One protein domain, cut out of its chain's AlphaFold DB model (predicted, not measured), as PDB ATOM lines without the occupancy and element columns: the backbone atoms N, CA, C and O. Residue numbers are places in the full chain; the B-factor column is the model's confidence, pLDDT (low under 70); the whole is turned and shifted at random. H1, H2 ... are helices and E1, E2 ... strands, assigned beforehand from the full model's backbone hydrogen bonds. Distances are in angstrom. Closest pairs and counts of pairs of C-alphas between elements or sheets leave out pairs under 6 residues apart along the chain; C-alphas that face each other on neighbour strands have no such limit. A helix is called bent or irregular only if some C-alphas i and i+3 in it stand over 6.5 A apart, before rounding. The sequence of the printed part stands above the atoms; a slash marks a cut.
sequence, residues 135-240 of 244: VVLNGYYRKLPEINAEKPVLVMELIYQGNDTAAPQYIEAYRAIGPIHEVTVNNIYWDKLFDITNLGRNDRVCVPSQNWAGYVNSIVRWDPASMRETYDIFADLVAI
ATOM      1  N   VAL A 135      31.981 -41.003 -30.905       64.62
ATOM      2  CA  VAL A 135      32.360 -41.504 -32.230       64.62
ATOM      3  C   VAL A 135      31.820 -40.543 -33.283       64.62
ATOM      4  O   VAL A 135      30.607 -40.437 -33.473       64.62
ATOM      5  N   VAL A 136      32.716 -39.871 -34.001       71.00
ATOM      6  CA  VAL A 136      32.368 -39.121 -35.210       71.00
ATOM      7  C   VAL A 136      32.837 -39.919 -36.413       71.00
ATOM      8  O   VAL A 136      34.022 -40.209 -36.565       71.00
ATOM      9  N   LEU A 137      31.882 -40.257 -37.275       66.25
ATOM     10  CA  LEU A 137      32.144 -40.807 -38.596       66.25
ATOM     11  C   LEU A 137      31.970 -39.688 -39.611       66.25
ATOM     12  O   LEU A 137      30.861 -39.189 -39.811       66.25
ATOM     13  N   ASN A 138      33.064 -39.303 -40.248       72.06
ATOM     14  CA  ASN A 138      33.056 -38.335 -41.332       72.06
ATOM     15  C   ASN A 138      33.415 -39.047 -42.639       72.06
ATOM     16  O   ASN A 138      34.265 -39.933 -42.658       72.06
ATOM     17  N   GLY A 139      32.738 -38.693 -43.726       73.06
ATOM     18  CA  GLY A 139      32.904 -39.350 -45.018       73.06
ATOM     19  C   GLY A 139      32.816 -38.340 -46.147       73.06
ATOM     20  O   GLY A 139      31.846 -37.585 -46.226       73.06
ATOM     21  N   TYR A 140      33.821 -38.308 -47.019       75.19
ATOM     22  CA  TYR A 140      33.852 -37.368 -48.135       75.19
ATOM     23  C   TYR A 140      34.678 -37.872 -49.323       75.19
ATOM     24  O   TYR A 140      35.613 -38.660 -49.176       75.19
ATOM     25  N   TYR A 141      34.344 -37.393 -50.523       78.38
ATOM     26  CA  TYR A 141      35.065 -37.727 -51.753       78.38
ATOM     27  C   TYR A 141      36.176 -36.711 -52.021       78.38
ATOM     28  O   TYR A 141      35.966 -35.499 -51.907       78.38
ATOM     29  N   ARG A 142      37.373 -37.188 -52.378       76.56
ATOM     30  CA  ARG A 142      38.558 -36.330 -52.535       76.56
ATOM     31  C   ARG A 142      39.508 -36.835 -53.612       76.56
ATOM     32  O   ARG A 142      39.732 -38.032 -53.737       76.56
ATOM     33  N   LYS A 143      40.146 -35.927 -54.354       80.69
ATOM     34  CA  LYS A 143      41.261 -36.275 -55.249       80.69
ATOM     35  C   LYS A 143      42.565 -36.345 -54.440       80.69
ATOM     36  O   LYS A 143      43.060 -35.314 -53.984       80.69
ATOM     37  N   LEU A 144      43.112 -37.550 -54.259       81.88
ATOM     38  CA  LEU A 144      44.397 -37.801 -53.591       81.88
ATOM     39  C   LEU A 144      45.337 -38.566 -54.541       81.88
ATOM     40  O   LEU A 144      45.418 -39.789 -54.433       81.88
ATOM     41  N   PRO A 145      46.029 -37.885 -55.478       83.75
ATOM     42  CA  PRO A 145      46.880 -38.547 -56.474       83.75
ATOM     43  C   PRO A 145      47.986 -39.416 -55.873       83.75
ATOM     44  O   PRO A 145      48.395 -40.403 -56.476       83.75
ATOM     45  N   GLU A 146      48.456 -39.064 -54.676       86.31
ATOM     46  CA  GLU A 146      49.446 -39.834 -53.927       86.31
ATOM     47  C   GLU A 146      48.921 -41.184 -53.405       86.31
ATOM     48  O   GLU A 146      49.720 -42.076 -53.132       86.31
ATOM     49  N   ILE A 147      47.598 -41.343 -53.282       86.69
ATOM     50  CA  ILE A 147      46.939 -42.599 -52.891       86.69
ATOM     51  C   ILE A 147      46.362 -43.314 -54.117       86.69
ATOM     52  O   ILE A 147      46.500 -44.528 -54.255       86.69
ATOM     53  N   ASN A 148      45.713 -42.572 -55.016       84.19
ATOM     54  CA  ASN A 148      45.180 -43.076 -56.275       84.19
ATOM     55  C   ASN A 148      45.308 -41.997 -57.359       84.19
ATOM     56  O   ASN A 148      44.637 -40.966 -57.312       84.19
ATOM     57  N   ALA A 149      46.184 -42.240 -58.336       85.44
ATOM     58  CA  ALA A 149      46.485 -41.287 -59.403       85.44
ATOM     59  C   ALA A 149      45.362 -41.157 -60.449       85.44
ATOM     60  O   ALA A 149      45.283 -40.136 -61.128       85.44
ATOM     61  N   GLU A 150      44.505 -42.172 -60.583       84.38
ATOM     62  CA  GLU A 150      43.519 -42.273 -61.665       84.38
ATOM     63  C   GLU A 150      42.129 -41.793 -61.243       84.38
ATOM     64  O   GLU A 150      41.417 -41.178 -62.036       84.38
ATOM     65  N   LYS A 151      41.727 -42.074 -60.000       82.44
ATOM     66  CA  LYS A 151      40.373 -41.812 -59.503       82.44
ATOM     67  C   LYS A 151      40.384 -41.091 -58.155       82.44
ATOM     68  O   LYS A 151      41.309 -41.286 -57.366       82.44
ATOM     69  N   PRO A 152      39.351 -40.282 -57.842       82.81
ATOM     70  CA  PRO A 152      39.181 -39.775 -56.486       82.81
ATOM     71  C   PRO A 152      38.996 -40.935 -55.499       82.81
ATOM     72  O   PRO A 152      38.630 -42.045 -55.873       82.81
ATOM     73  N   VAL A 153      39.226 -40.685 -54.220       83.69
ATOM     74  CA  VAL A 153      39.053 -41.658 -53.144       83.69
ATOM     75  C   VAL A 153      37.912 -41.231 -52.230       83.69
ATOM     76  O   VAL A 153      37.668 -40.039 -52.035       83.69
ATOM     77  N   LEU A 154      37.208 -42.214 -51.669       78.19
ATOM     78  CA  LEU A 154      36.341 -42.003 -50.516       78.19
ATOM     79  C   LEU A 154      37.221 -42.017 -49.265       78.19
ATOM     80  O   LEU A 154      37.820 -43.042 -48.940       78.19
ATOM     81  N   VAL A 155      37.302 -40.879 -48.586       80.50
ATOM     82  CA  VAL A 155      37.964 -40.762 -47.290       80.50
ATOM     83  C   VAL A 155      36.910 -40.976 -46.217       80.50
ATOM     84  O   VAL A 155      35.870 -40.320 -46.231       80.50
ATOM     85  N   MET A 156      37.189 -41.903 -45.307       76.38
ATOM     86  CA  MET A 156      36.392 -42.128 -44.109       76.38
ATOM     87  C   MET A 156      37.277 -41.825 -42.911       76.38
ATOM     88  O   MET A 156      38.344 -42.420 -42.765       76.38
ATOM     89  N   GLU A 157      36.832 -40.915 -42.063       79.12
ATOM     90  CA  GLU A 157      37.505 -40.575 -40.821       79.12
ATOM     91  C   GLU A 157      36.660 -41.087 -39.665       79.12
ATOM     92  O   GLU A 157      35.465 -40.798 -39.562       79.12
ATOM     93  N   LEU A 158      37.307 -41.845 -38.790       77.62
ATOM     94  CA  LEU A 158      36.783 -42.202 -37.488       77.62
ATOM     95  C   LEU A 158      37.535 -41.360 -36.461       77.62
ATOM     96  O   LEU A 158      38.719 -41.592 -36.219       77.62
ATOM     97  N   ILE A 159      36.846 -40.394 -35.865       80.25
ATOM     98  CA  ILE A 159      37.376 -39.611 -34.751       80.25
ATOM     99  C   ILE A 159      36.728 -40.164 -33.491       80.25
ATOM    100  O   ILE A 159      35.501 -40.215 -33.387       80.25
ATOM    101  N   TYR A 160      37.562 -40.601 -32.555       77.81
ATOM    102  CA  TYR A 160      37.116 -41.183 -31.302       77.81
ATOM    103  C   TYR A 160      37.731 -40.454 -30.114       77.81
ATOM    104  O   TYR A 160      38.939 -40.211 -30.092       77.81
ATOM    105  N   GLN A 161      36.900 -40.155 -29.118       76.06
ATOM    106  CA  GLN A 161      37.324 -39.668 -27.811       76.06
ATOM    107  C   GLN A 161      36.601 -40.471 -26.726       76.06
ATOM    108  O   GLN A 161      35.371 -40.466 -26.656       76.06
ATOM    109  N   GLY A 162      37.373 -41.162 -25.888       71.12
ATOM    110  CA  GLY A 162      36.859 -42.003 -24.809       71.12
ATOM    111  C   GLY A 162      37.870 -43.062 -24.371       71.12
ATOM    112  O   GLY A 162      38.923 -43.222 -24.992       71.12
ATOM    113  N   ASN A 163      37.538 -43.786 -23.301       66.38
ATOM    114  CA  ASN A 163      38.350 -44.884 -22.752       66.38
ATOM    115  C   ASN A 163      37.744 -46.274 -23.038       66.38
ATOM    116  O   ASN A 163      38.205 -47.275 -22.485       66.38
ATOM    117  N   ASP A 164      36.708 -46.344 -23.876       63.19
ATOM    118  CA  ASP A 164      35.954 -47.561 -24.166       63.19
ATOM    119  C   ASP A 164      36.598 -48.437 -25.274       63.19
ATOM    120  O   ASP A 164      37.540 -48.077 -25.980       63.19
ATOM    121  N   THR A 165      36.075 -49.655 -25.388       64.19
ATOM    122  CA  THR A 165      36.380 -50.708 -26.365       64.19
ATOM    123  C   THR A 165      35.715 -50.578 -27.750       64.19
ATOM    124  O   THR A 165      35.996 -51.413 -28.617       64.19
ATOM    125  N   ALA A 166      34.837 -49.600 -28.004       66.81
ATOM    126  CA  ALA A 166      34.056 -49.529 -29.241       66.81
ATOM    127  C   ALA A 166      34.894 -49.106 -30.452       66.81
ATOM    128  O   ALA A 166      34.664 -49.610 -31.553       66.81
ATOM    129  N   ALA A 167      35.893 -48.234 -30.271       73.31
ATOM    130  CA  ALA A 167      36.767 -47.796 -31.361       73.31
ATOM    131  C   ALA A 167      37.399 -48.976 -32.132       73.31
ATOM    132  O   ALA A 167      37.263 -49.001 -33.358       73.31
ATOM    133  N   PRO A 168      37.981 -50.002 -31.473       76.31
ATOM    134  CA  PRO A 168      38.405 -51.236 -32.135       76.31
ATOM    135  C   PRO A 168      37.373 -51.864 -33.082       76.31
ATOM    136  O   PRO A 168      37.752 -52.282 -34.172       76.31
ATOM    137  N   GLN A 169      36.084 -51.890 -32.722       73.12
ATOM    138  CA  GLN A 169      35.032 -52.493 -33.553       73.12
ATOM    139  C   GLN A 169      34.771 -51.682 -34.828       73.12
ATOM    140  O   GLN A 169      34.648 -52.255 -35.911       73.12
ATOM    141  N   TYR A 170      34.727 -50.349 -34.729       70.94
ATOM    142  CA  TYR A 170      34.571 -49.474 -35.897       70.94
ATOM    143  C   TYR A 170      35.805 -49.505 -36.804       70.94
ATOM    144  O   TYR A 170      35.668 -49.551 -38.028       70.94
ATOM    145  N   ILE A 171      37.003 -49.529 -36.214       75.00
ATOM    146  CA  ILE A 171      38.266 -49.661 -36.949       75.00
ATOM    147  C   ILE A 171      38.305 -51.001 -37.691       75.00
ATOM    148  O   ILE A 171      38.646 -51.041 -38.871       75.00
ATOM    149  N   GLU A 172      37.932 -52.102 -37.035       76.31
ATOM    150  CA  GLU A 172      37.894 -53.425 -37.662       76.31
ATOM    151  C   GLU A 172      36.848 -53.490 -38.782       76.31
ATOM    152  O   GLU A 172      37.148 -53.991 -39.867       76.31
ATOM    153  N   ALA A 173      35.663 -52.907 -38.573       67.62
ATOM    154  CA  ALA A 173      34.647 -52.786 -39.614       67.62
ATOM    155  C   ALA A 173      35.157 -51.987 -40.825       67.62
ATOM    156  O   ALA A 173      34.911 -52.390 -41.960       67.62
ATOM    157  N   TYR A 174      35.909 -50.901 -40.607       69.38
ATOM    158  CA  TYR A 174      36.550 -50.147 -41.688       69.38
ATOM    159  C   TYR A 174      37.609 -50.983 -42.419       69.38
ATOM    160  O   TYR A 174      37.591 -51.072 -43.647       69.38
ATOM    161  N   ARG A 175      38.489 -51.670 -41.683       77.25
ATOM    162  CA  ARG A 175      39.526 -52.546 -42.257       77.25
ATOM    163  C   ARG A 175      38.943 -53.695 -43.070       77.25
ATOM    164  O   ARG A 175      39.497 -54.037 -44.112       77.25
ATOM    165  N   ALA A 176      37.812 -54.252 -42.642       69.88
ATOM    166  CA  ALA A 176      37.119 -55.322 -43.353       69.88
ATOM    167  C   ALA A 176      36.605 -54.896 -44.742       69.88
ATOM    168  O   ALA A 176      36.433 -55.748 -45.613       69.88
ATOM    169  N   ILE A 177      36.400 -53.593 -44.975       65.75
ATOM    170  CA  ILE A 177      36.031 -53.046 -46.293       65.75
ATOM    171  C   ILE A 177      37.228 -53.087 -47.264       65.75
ATOM    172  O   ILE A 177      37.034 -53.066 -48.479       65.75
ATOM    173  N   GLY A 178      38.457 -53.201 -46.750       76.56
ATOM    174  CA  GLY A 178      39.687 -53.253 -47.539       76.56
ATOM    175  C   GLY A 178      40.139 -51.871 -48.016       76.56
ATOM    176  O   GLY A 178      40.167 -51.631 -49.227       76.56
ATOM    177  N   PRO A 179      40.477 -50.941 -47.101       82.38
ATOM    178  CA  PRO A 179      40.964 -49.629 -47.490       82.38
ATOM    179  C   PRO A 179      42.304 -49.756 -48.221       82.38
ATOM    180  O   PRO A 179      43.197 -50.491 -47.808       82.38
ATOM    181  N   ILE A 180      42.461 -49.005 -49.308       85.25
ATOM    182  CA  ILE A 180      43.724 -48.950 -50.063       85.25
ATOM    183  C   ILE A 180      44.822 -48.172 -49.319       85.25
ATOM    184  O   ILE A 180      45.989 -48.233 -49.698       85.25
ATOM    185  N   HIS A 181      44.446 -47.429 -48.275       87.81
ATOM    186  CA  HIS A 181      45.333 -46.658 -47.412       87.81
ATOM    187  C   HIS A 181      44.686 -46.447 -46.035       87.81
ATOM    188  O   HIS A 181      43.485 -46.195 -45.963       87.81
ATOM    189  N   GLU A 182      45.470 -46.520 -44.958       88.31
ATOM    190  CA  GLU A 182      45.008 -46.326 -43.577       88.31
ATOM    191  C   GLU A 182      46.073 -45.573 -42.768       88.31
ATOM    192  O   GLU A 182      47.264 -45.880 -42.858       88.31
ATOM    193  N   VAL A 183      45.635 -44.613 -41.950       88.38
ATOM    194  CA  VAL A 183      46.470 -43.893 -40.981       88.38
ATOM    195  C   VAL A 183      45.725 -43.832 -39.650       88.38
ATOM    196  O   VAL A 183      44.524 -43.586 -39.617       88.38
ATOM    197  N   THR A 184      46.440 -44.033 -38.542       87.56
ATOM    198  CA  THR A 184      45.903 -43.863 -37.184       87.56
ATOM    199  C   THR A 184      46.798 -42.909 -36.407       87.56
ATOM    200  O   THR A 184      48.011 -43.109 -36.342       87.56
ATOM    201  N   VAL A 185      46.196 -41.891 -35.791       88.06
ATOM    202  CA  VAL A 185      46.880 -40.931 -34.917       88.06
ATOM    203  C   VAL A 185      46.197 -40.958 -33.552       88.06
ATOM    204  O   VAL A 185      44.976 -40.908 -33.473       88.06
ATOM    205  N   ASN A 186      46.988 -41.063 -32.484       86.44
ATOM    206  CA  ASN A 186      46.502 -41.149 -31.104       86.44
ATOM    207  C   ASN A 186      46.938 -39.918 -30.298       86.44
ATOM    208  O   ASN A 186      47.902 -39.251 -30.677       86.44
ATOM    209  N   ASN A 187      46.288 -39.675 -29.153       82.25
ATOM    210  CA  ASN A 187      46.613 -38.589 -28.212       82.25
ATOM    211  C   ASN A 187      46.619 -37.200 -28.875       82.25
ATOM    212  O   ASN A 187      47.582 -36.439 -28.769       82.25
ATOM    213  N   ILE A 188      45.545 -36.901 -29.602       83.31
ATOM    214  CA  ILE A 188      45.390 -35.660 -30.357       83.31
ATOM    215  C   ILE A 188      44.914 -34.548 -29.421       83.31
ATOM    216  O   ILE A 188      43.861 -34.666 -28.800       83.31
ATOM    217  N   TYR A 189      45.664 -33.450 -29.355       80.44
ATOM    218  CA  TYR A 189      45.180 -32.218 -28.734       80.44
ATOM    219  C   TYR A 189      44.155 -31.532 -29.641       80.44
ATOM    220  O   TYR A 189      44.285 -31.557 -30.865       80.44
ATOM    221  N   TRP A 190      43.143 -30.897 -29.050       72.75
ATOM    222  CA  TRP A 190      42.027 -30.318 -29.804       72.75
ATOM    223  C   TRP A 190      42.450 -29.266 -30.832       72.75
ATOM    224  O   TRP A 190      41.943 -29.256 -31.950       72.75
ATOM    225  N   ASP A 191      43.427 -28.423 -30.497       72.56
ATOM    226  CA  ASP A 191      43.974 -27.414 -31.408       72.56
ATOM    227  C   ASP A 191      44.699 -28.021 -32.624       72.56
ATOM    228  O   ASP A 191      45.016 -27.300 -33.567       72.56
ATOM    229  N   LYS A 192      44.973 -29.333 -32.606       83.19
ATOM    230  CA  LYS A 192      45.580 -30.108 -33.701       83.19
ATOM    231  C   LYS A 192      44.593 -30.999 -34.438       83.19
ATOM    232  O   LYS A 192      44.957 -31.581 -35.459       83.19
ATOM    233  N   LEU A 193      43.358 -31.112 -33.950       82.31
ATOM    234  CA  LEU A 193      42.356 -31.995 -34.538       82.31
ATOM    235  C   LEU A 193      42.089 -31.640 -36.005       82.31
ATOM    236  O   LEU A 193      42.023 -32.528 -36.852       82.31
ATOM    237  N   PHE A 194      41.979 -30.348 -36.315       81.62
ATOM    238  CA  PHE A 194      41.700 -29.883 -37.672       81.62
ATOM    239  C   PHE A 194      42.872 -30.133 -38.623       81.62
ATOM    240  O   PHE A 194      42.645 -30.620 -39.725       81.62
ATOM    241  N   ASP A 195      44.116 -29.906 -38.192       83.94
ATOM    242  CA  ASP A 195      45.303 -30.235 -38.997       83.94
ATOM    243  C   ASP A 195      45.340 -31.742 -39.337       83.94
ATOM    244  O   ASP A 195      45.551 -32.146 -40.481       83.94
ATOM    245  N   ILE A 196      45.067 -32.604 -38.351       84.38
ATOM    246  CA  ILE A 196      45.121 -34.066 -38.531       84.38
ATOM    247  C   ILE A 196      43.975 -34.586 -39.409       84.38
ATOM    248  O   ILE A 196      44.160 -35.549 -40.149       84.38
ATOM    249  N   THR A 197      42.814 -33.932 -39.371       80.62
ATOM    250  CA  THR A 197      41.645 -34.257 -40.216       80.62
ATOM    251  C   THR A 197      41.673 -33.536 -41.571       80.62
ATOM    252  O   THR A 197      40.689 -33.508 -42.302       80.62
ATOM    253  N   ASN A 198      42.808 -32.925 -41.934       80.81
ATOM    254  CA  ASN A 198      42.981 -32.112 -43.139       80.81
ATOM    255  C   ASN A 198      41.974 -30.957 -43.297       80.81
ATOM    256  O   ASN A 198      41.737 -30.487 -44.412       80.81
ATOM    257  N   LEU A 199      41.402 -30.485 -42.195       79.50
ATOM    258  CA  LEU A 199      40.543 -29.302 -42.106       79.50
ATOM    259  C   LEU A 199      41.310 -28.063 -41.616       79.50
ATOM    260  O   LEU A 199      40.719 -26.987 -41.462       79.50
ATOM    261  N   GLY A 200      42.609 -28.230 -41.360       83.75
ATOM    262  CA  GLY A 200      43.516 -27.207 -40.876       83.75
ATOM    263  C   GLY A 200      43.756 -26.098 -41.893       83.75
ATOM    264  O   GLY A 200      43.540 -26.230 -43.104       83.75
ATOM    265  N   ARG A 201      44.239 -24.959 -41.402       79.62
ATOM    266  CA  ARG A 201      44.458 -23.757 -42.223       79.62
ATOM    267  C   ARG A 201      45.375 -23.973 -43.436       79.62
ATOM    268  O   ARG A 201      45.194 -23.297 -44.448       79.62
ATOM    269  N   ASN A 202      46.367 -24.851 -43.319       81.81
ATOM    270  CA  ASN A 202      47.327 -25.137 -44.392       81.81
ATOM    271  C   ASN A 202      46.984 -26.417 -45.167       81.81
ATOM    272  O   ASN A 202      47.743 -26.826 -46.047       81.81
ATOM    273  N   ASP A 203      45.857 -27.046 -44.843       79.00
ATOM    274  CA  ASP A 203      45.415 -28.270 -45.485       79.00
ATOM    275  C   ASP A 203      44.577 -28.009 -46.731       79.00
ATOM    276  O   ASP A 203      44.197 -26.886 -47.066       79.00
ATOM    277  N   ARG A 204      44.292 -29.097 -47.449       72.50
ATOM    278  CA  ARG A 204      43.721 -29.062 -48.799       72.50
ATOM    279  C   ARG A 204      42.405 -28.294 -48.906       72.50
ATOM    280  O   ARG A 204      42.146 -27.700 -49.937       72.50
ATOM    281  N   VAL A 205      41.611 -28.258 -47.844       73.50
ATOM    282  CA  VAL A 205      40.357 -27.487 -47.767       73.50
ATOM    283  C   VAL A 205      40.573 -25.987 -47.918       73.50
ATOM    284  O   VAL A 205      39.718 -25.259 -48.418       73.50
ATOM    285  N   CYS A 206      41.725 -25.531 -47.452       75.62
ATOM    286  CA  CYS A 206      42.044 -24.135 -47.259       75.62
ATOM    287  C   CYS A 206      43.094 -23.621 -48.249       75.62
ATOM    288  O   CYS A 206      43.447 -22.441 -48.206       75.62
ATOM    289  N   VAL A 207      43.560 -24.474 -49.166       77.00
ATOM    290  CA  VAL A 207      44.496 -24.106 -50.232       77.00
ATOM    291  C   VAL A 207      43.798 -24.119 -51.602       77.00
ATOM    292  O   VAL A 207      42.978 -24.997 -51.876       77.00
ATOM    293  N   PRO A 208      44.105 -23.161 -52.494       71.06
ATOM    294  CA  PRO A 208      43.489 -23.099 -53.818       71.06
ATOM    295  C   PRO A 208      43.674 -24.375 -54.655       71.06
ATOM    296  O   PRO A 208      44.686 -25.068 -54.547       71.06
ATOM    297  N   SER A 209      42.712 -24.638 -55.547       67.56
ATOM    298  CA  SER A 209      42.764 -25.701 -56.572       67.56
ATOM    299  C   SER A 209      42.790 -27.143 -56.051       67.56
ATOM    300  O   SER A 209      43.089 -28.070 -56.803       67.56
ATOM    301  N   GLN A 210      42.428 -27.356 -54.789       68.12
ATOM    302  CA  GLN A 210      42.184 -28.677 -54.222       68.12
ATOM    303  C   GLN A 210      40.668 -28.882 -54.092       68.12
ATOM    304  O   GLN A 210      40.042 -28.423 -53.142       68.12
ATOM    305  N   ASN A 211      40.057 -29.523 -55.093       62.47
ATOM    306  CA  ASN A 211      38.607 -29.743 -55.122       62.47
ATOM    307  C   ASN A 211      38.174 -30.731 -54.029       62.47
ATOM    308  O   ASN A 211      38.750 -31.817 -53.895       62.47
ATOM    309  N   TRP A 212      37.117 -30.375 -53.302       66.06
ATOM    310  CA  TRP A 212      36.531 -31.188 -52.243       66.06
ATOM    311  C   TRP A 212      35.007 -31.027 -52.212       66.06
ATOM    312  O   TRP A 212      34.497 -29.922 -52.389       66.06
ATOM    313  N   ALA A 213      34.291 -32.126 -51.977       59.19
ATOM    314  CA  ALA A 213      32.871 -32.128 -51.655       59.19
ATOM    315  C   ALA A 213      32.660 -32.929 -50.363       59.19
ATOM    316  O   ALA A 213      32.967 -34.121 -50.308       59.19
ATOM    317  N   GLY A 214      32.140 -32.270 -49.327       60.41
ATOM    318  CA  GLY A 214      31.890 -32.887 -48.029       60.41
ATOM    319  C   GLY A 214      30.773 -32.179 -47.271       60.41
ATOM    320  O   GLY A 214      30.744 -30.953 -47.195       60.41
ATOM    321  N   TYR A 215      29.864 -32.967 -46.702       53.19
ATOM    322  CA  TYR A 215      28.888 -32.542 -45.701       53.19
ATOM    323  C   TYR A 215      28.715 -33.683 -44.703       53.19
ATOM    324  O   TYR A 215      28.752 -34.854 -45.086       53.19
ATOM    325  N   VAL A 216      28.501 -33.348 -43.431       50.72
ATOM    326  CA  VAL A 216      28.201 -34.347 -42.404       50.72
ATOM    327  C   VAL A 216      26.797 -34.887 -42.678       50.72
ATOM    328  O   VAL A 216      25.800 -34.218 -42.413       50.72
ATOM    329  N   ASN A 217      26.710 -36.080 -43.258       44.88
ATOM    330  CA  ASN A 217      25.436 -36.741 -43.507       44.88
ATOM    331  C   ASN A 217      25.124 -37.664 -42.328       44.88
ATOM    332  O   ASN A 217      25.599 -38.795 -42.270       44.88
ATOM    333  N   SER A 218      24.309 -37.193 -41.382       41.84
ATOM    334  CA  SER A 218      23.698 -38.083 -40.390       41.84
ATOM    335  C   SER A 218      22.571 -38.861 -41.068       41.84
ATOM    336  O   SER A 218      21.434 -38.393 -41.126       41.84
ATOM    337  N   ILE A 219      22.882 -40.035 -41.614       44.03
ATOM    338  CA  ILE A 219      21.891 -40.921 -42.233       44.03
ATOM    339  C   ILE A 219      21.610 -42.126 -41.339       44.03
ATOM    340  O   ILE A 219      22.519 -42.761 -40.816       44.03
ATOM    341  N   VAL A 220      20.326 -42.462 -41.187       41.00
ATOM    342  CA  VAL A 220      19.860 -43.600 -40.370       41.00
ATOM    343  C   VAL A 220      20.420 -44.931 -40.889       41.00
ATOM    344  O   VAL A 220      20.624 -45.869 -40.121       41.00
ATOM    345  N   ARG A 221      20.685 -45.024 -42.199       48.53
ATOM    346  CA  ARG A 221      21.333 -46.171 -42.834       48.53
ATOM    347  C   ARG A 221      22.098 -45.726 -44.074       48.53
ATOM    348  O   ARG A 221      21.566 -44.980 -44.890       48.53
ATOM    349  N   TRP A 222      23.312 -46.239 -44.232       57.41
ATOM    350  CA  TRP A 222      24.089 -46.087 -45.456       57.41
ATOM    351  C   TRP A 222      23.485 -46.918 -46.594       57.41
ATOM    352  O   TRP A 222      23.233 -48.112 -46.416       57.41
ATOM    353  N   ASP A 223      23.280 -46.293 -47.756       61.81
ATOM    354  CA  ASP A 223      22.935 -46.973 -49.007       61.81
ATOM    355  C   ASP A 223      24.157 -47.003 -49.946       61.81
ATOM    356  O   ASP A 223      24.510 -45.979 -50.541       61.81
ATOM    357  N   PRO A 224      24.824 -48.162 -50.092       62.00
ATOM    358  CA  PRO A 224      25.991 -48.293 -50.956       62.00
ATOM    359  C   PRO A 224      25.728 -47.978 -52.428       62.00
ATOM    360  O   PRO A 224      26.665 -47.578 -53.116       62.00
ATOM    361  N   ALA A 225      24.499 -48.168 -52.922       64.31
ATOM    362  CA  ALA A 225      24.167 -47.879 -54.315       64.31
ATOM    363  C   ALA A 225      24.185 -46.366 -54.570       64.31
ATOM    364  O   ALA A 225      24.954 -45.907 -55.414       64.31
ATOM    365  N   SER A 226      23.445 -45.595 -53.764       67.12
ATOM    366  CA  SER A 226      23.432 -44.126 -53.846       67.12
ATOM    367  C   SER A 226      24.814 -43.506 -53.610       67.12
ATOM    368  O   SER A 226      25.187 -42.537 -54.271       67.12
ATOM    369  N   MET A 227      25.608 -44.066 -52.687       67.19
ATOM    370  CA  MET A 227      26.985 -43.606 -52.476       67.19
ATOM    371  C   MET A 227      27.851 -43.794 -53.721       67.19
ATOM    372  O   MET A 227      28.554 -42.867 -54.114       67.19
ATOM    373  N   ARG A 228      27.788 -44.968 -54.358       70.38
ATOM    374  CA  ARG A 228      28.543 -45.237 -55.591       70.38
ATOM    375  C   ARG A 228      28.119 -44.310 -56.721       70.38
ATOM    376  O   ARG A 228      28.985 -43.722 -57.349       70.38
ATOM    377  N   GLU A 229      26.818 -44.109 -56.908       79.31
ATOM    378  CA  GLU A 229      26.307 -43.176 -57.915       79.31
ATOM    379  C   GLU A 229      26.805 -41.744 -57.664       79.31
ATOM    380  O   GLU A 229      27.297 -41.083 -58.574       79.31
ATOM    381  N   THR A 230      26.772 -41.283 -56.410       74.25
ATOM    382  CA  THR A 230      27.299 -39.958 -56.043       74.25
ATOM    383  C   THR A 230      28.809 -39.861 -56.279       74.25
ATOM    384  O   THR A 230      29.297 -38.829 -56.739       74.25
ATOM    385  N   TYR A 231      29.554 -40.924 -55.967       78.12
ATOM    386  CA  TYR A 231      30.988 -41.007 -56.231       78.12
ATOM    387  C   TYR A 231      31.288 -40.936 -57.730       78.12
ATOM    388  O   TYR A 231      32.175 -40.181 -58.114       78.12
ATOM    389  N   ASP A 232      30.549 -41.671 -58.563       81.75
ATOM    390  CA  ASP A 232      30.738 -41.682 -60.015       81.75
ATOM    391  C   ASP A 232      30.427 -40.298 -60.611       81.75
ATOM    392  O   ASP A 232      31.246 -39.754 -61.348       81.75
ATOM    393  N   ILE A 233      29.326 -39.660 -60.186       82.31
ATOM    394  CA  ILE A 233      29.001 -38.273 -60.567       82.31
ATOM    395  C   ILE A 233      30.135 -37.321 -60.173       82.31
ATOM    396  O   ILE A 233      30.562 -36.487 -60.972       82.31
ATOM    397  N   PHE A 234      30.635 -37.421 -58.938       78.94
ATOM    398  CA  PHE A 234      31.742 -36.583 -58.483       78.94
ATOM    399  C   PHE A 234      33.015 -36.847 -59.290       78.94
ATOM    400  O   PHE A 234      33.682 -35.893 -59.687       78.94
ATOM    401  N   ALA A 235      33.341 -38.115 -59.547       80.56
ATOM    402  CA  ALA A 235      34.498 -38.522 -60.329       80.56
ATOM    403  C   ALA A 235      34.447 -37.935 -61.740       80.56
ATOM    404  O   ALA A 235      35.435 -37.342 -62.163       80.56
ATOM    405  N   ASP A 236      33.296 -38.001 -62.407       84.25
ATOM    406  CA  ASP A 236      33.090 -37.411 -63.731       84.25
ATOM    407  C   ASP A 236      33.225 -35.880 -63.704       84.25
ATOM    408  O   ASP A 236      33.890 -35.296 -64.561       84.25
ATOM    409  N   LEU A 237      32.662 -35.216 -62.686       78.50
ATOM    410  CA  LEU A 237      32.767 -33.759 -62.524       78.50
ATOM    411  C   LEU A 237      34.217 -33.289 -62.340       78.50
ATOM    412  O   LEU A 237      34.595 -32.239 -62.862       78.50
ATOM    413  N   VAL A 238      35.033 -34.043 -61.597       72.06
ATOM    414  CA  VAL A 238      36.439 -33.685 -61.324       72.06
ATOM    415  C   VAL A 238      37.436 -34.296 -62.311       72.06
ATOM    416  O   VAL A 238      38.630 -33.986 -62.231       72.06
ATOM    417  N   ALA A 239      36.972 -35.145 -63.231       68.31
ATOM    418  CA  ALA A 239      37.764 -35.722 -64.314       68.31
ATOM    419  C   ALA A 239      38.070 -34.715 -65.432       68.31
ATOM    420  O   ALA A 239      38.906 -35.006 -66.285       68.31
ATOM    421  N   ILE A 240      37.449 -33.528 -65.425       55.09
ATOM    422  CA  ILE A 240      37.779 -32.461 -66.374       55.09
ATOM    423  C   ILE A 240      39.217 -31.991 -66.109       55.09
ATOM    424  O   ILE A 240      39.499 -31.210 -65.197       55.09
TER     425      ILE A 240
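This is residues 135 to 240 of the 244 residues of the protein "FAD-binding, type 2" of Penicillium sp. 'occitanis' (UniProt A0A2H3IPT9). A long antiparallel hairpin of two strands, E1 and E2, runs through the middle, with H1 packed near the end of E2 and H3 near its beginning, while H2 sits away from both strands amid long loops. The printed part has 106 residues, ordered E1, E2, H1, H2, H3; the class is mixed, with under half of the residues in named elements. It is compact, radius of gyration of the C-alphas 14.7 A, spanning 45 by 33 by 24 A.

E1, residues 135 to 142, 21.9 A, begins at C-alpha 135 (32.360, -41.504, -32.230). E2 is residues 153 to 161, 25.5 A; H1 166 to 176, 15.6 A; H2 190 to 196, 10.0 A. H3, 224 to 238, 20.7 A, ends at C-alpha 238 (36.439, -33.685, -61.324).

E1 and E2 form a hairpin, antiparallel at 161 degrees; N 138 and O 157 are 2.9 A apart, within hydrogen-bond range. Residues 212 to 213 pair antiparallel with 141 to 142 of E1. The closest C-alphas of E2 and H1 are Tyr 160 and Ala 167, 6.6 A; of E1 and H3, Tyr 141 and Tyr 231, 6.9 A. H2 is apart from E1, E2, H1 and H3. Every O i to N i+4 pair is within range in H1 and H3; irregular H2, C-alphas 191 and 194 being 7.1 A apart, has 1 of 3, and 3 of 4 O i to N i+3 pairs.

The printed part has no cut. Links H1 to H2 and H2 to H3 are long; residues 219 to 226, of which 224 to 226 belong to H3, stand free. Mean pLDDT of the printed part is 73.9, with 31 residues under 70, among them 209 to 227.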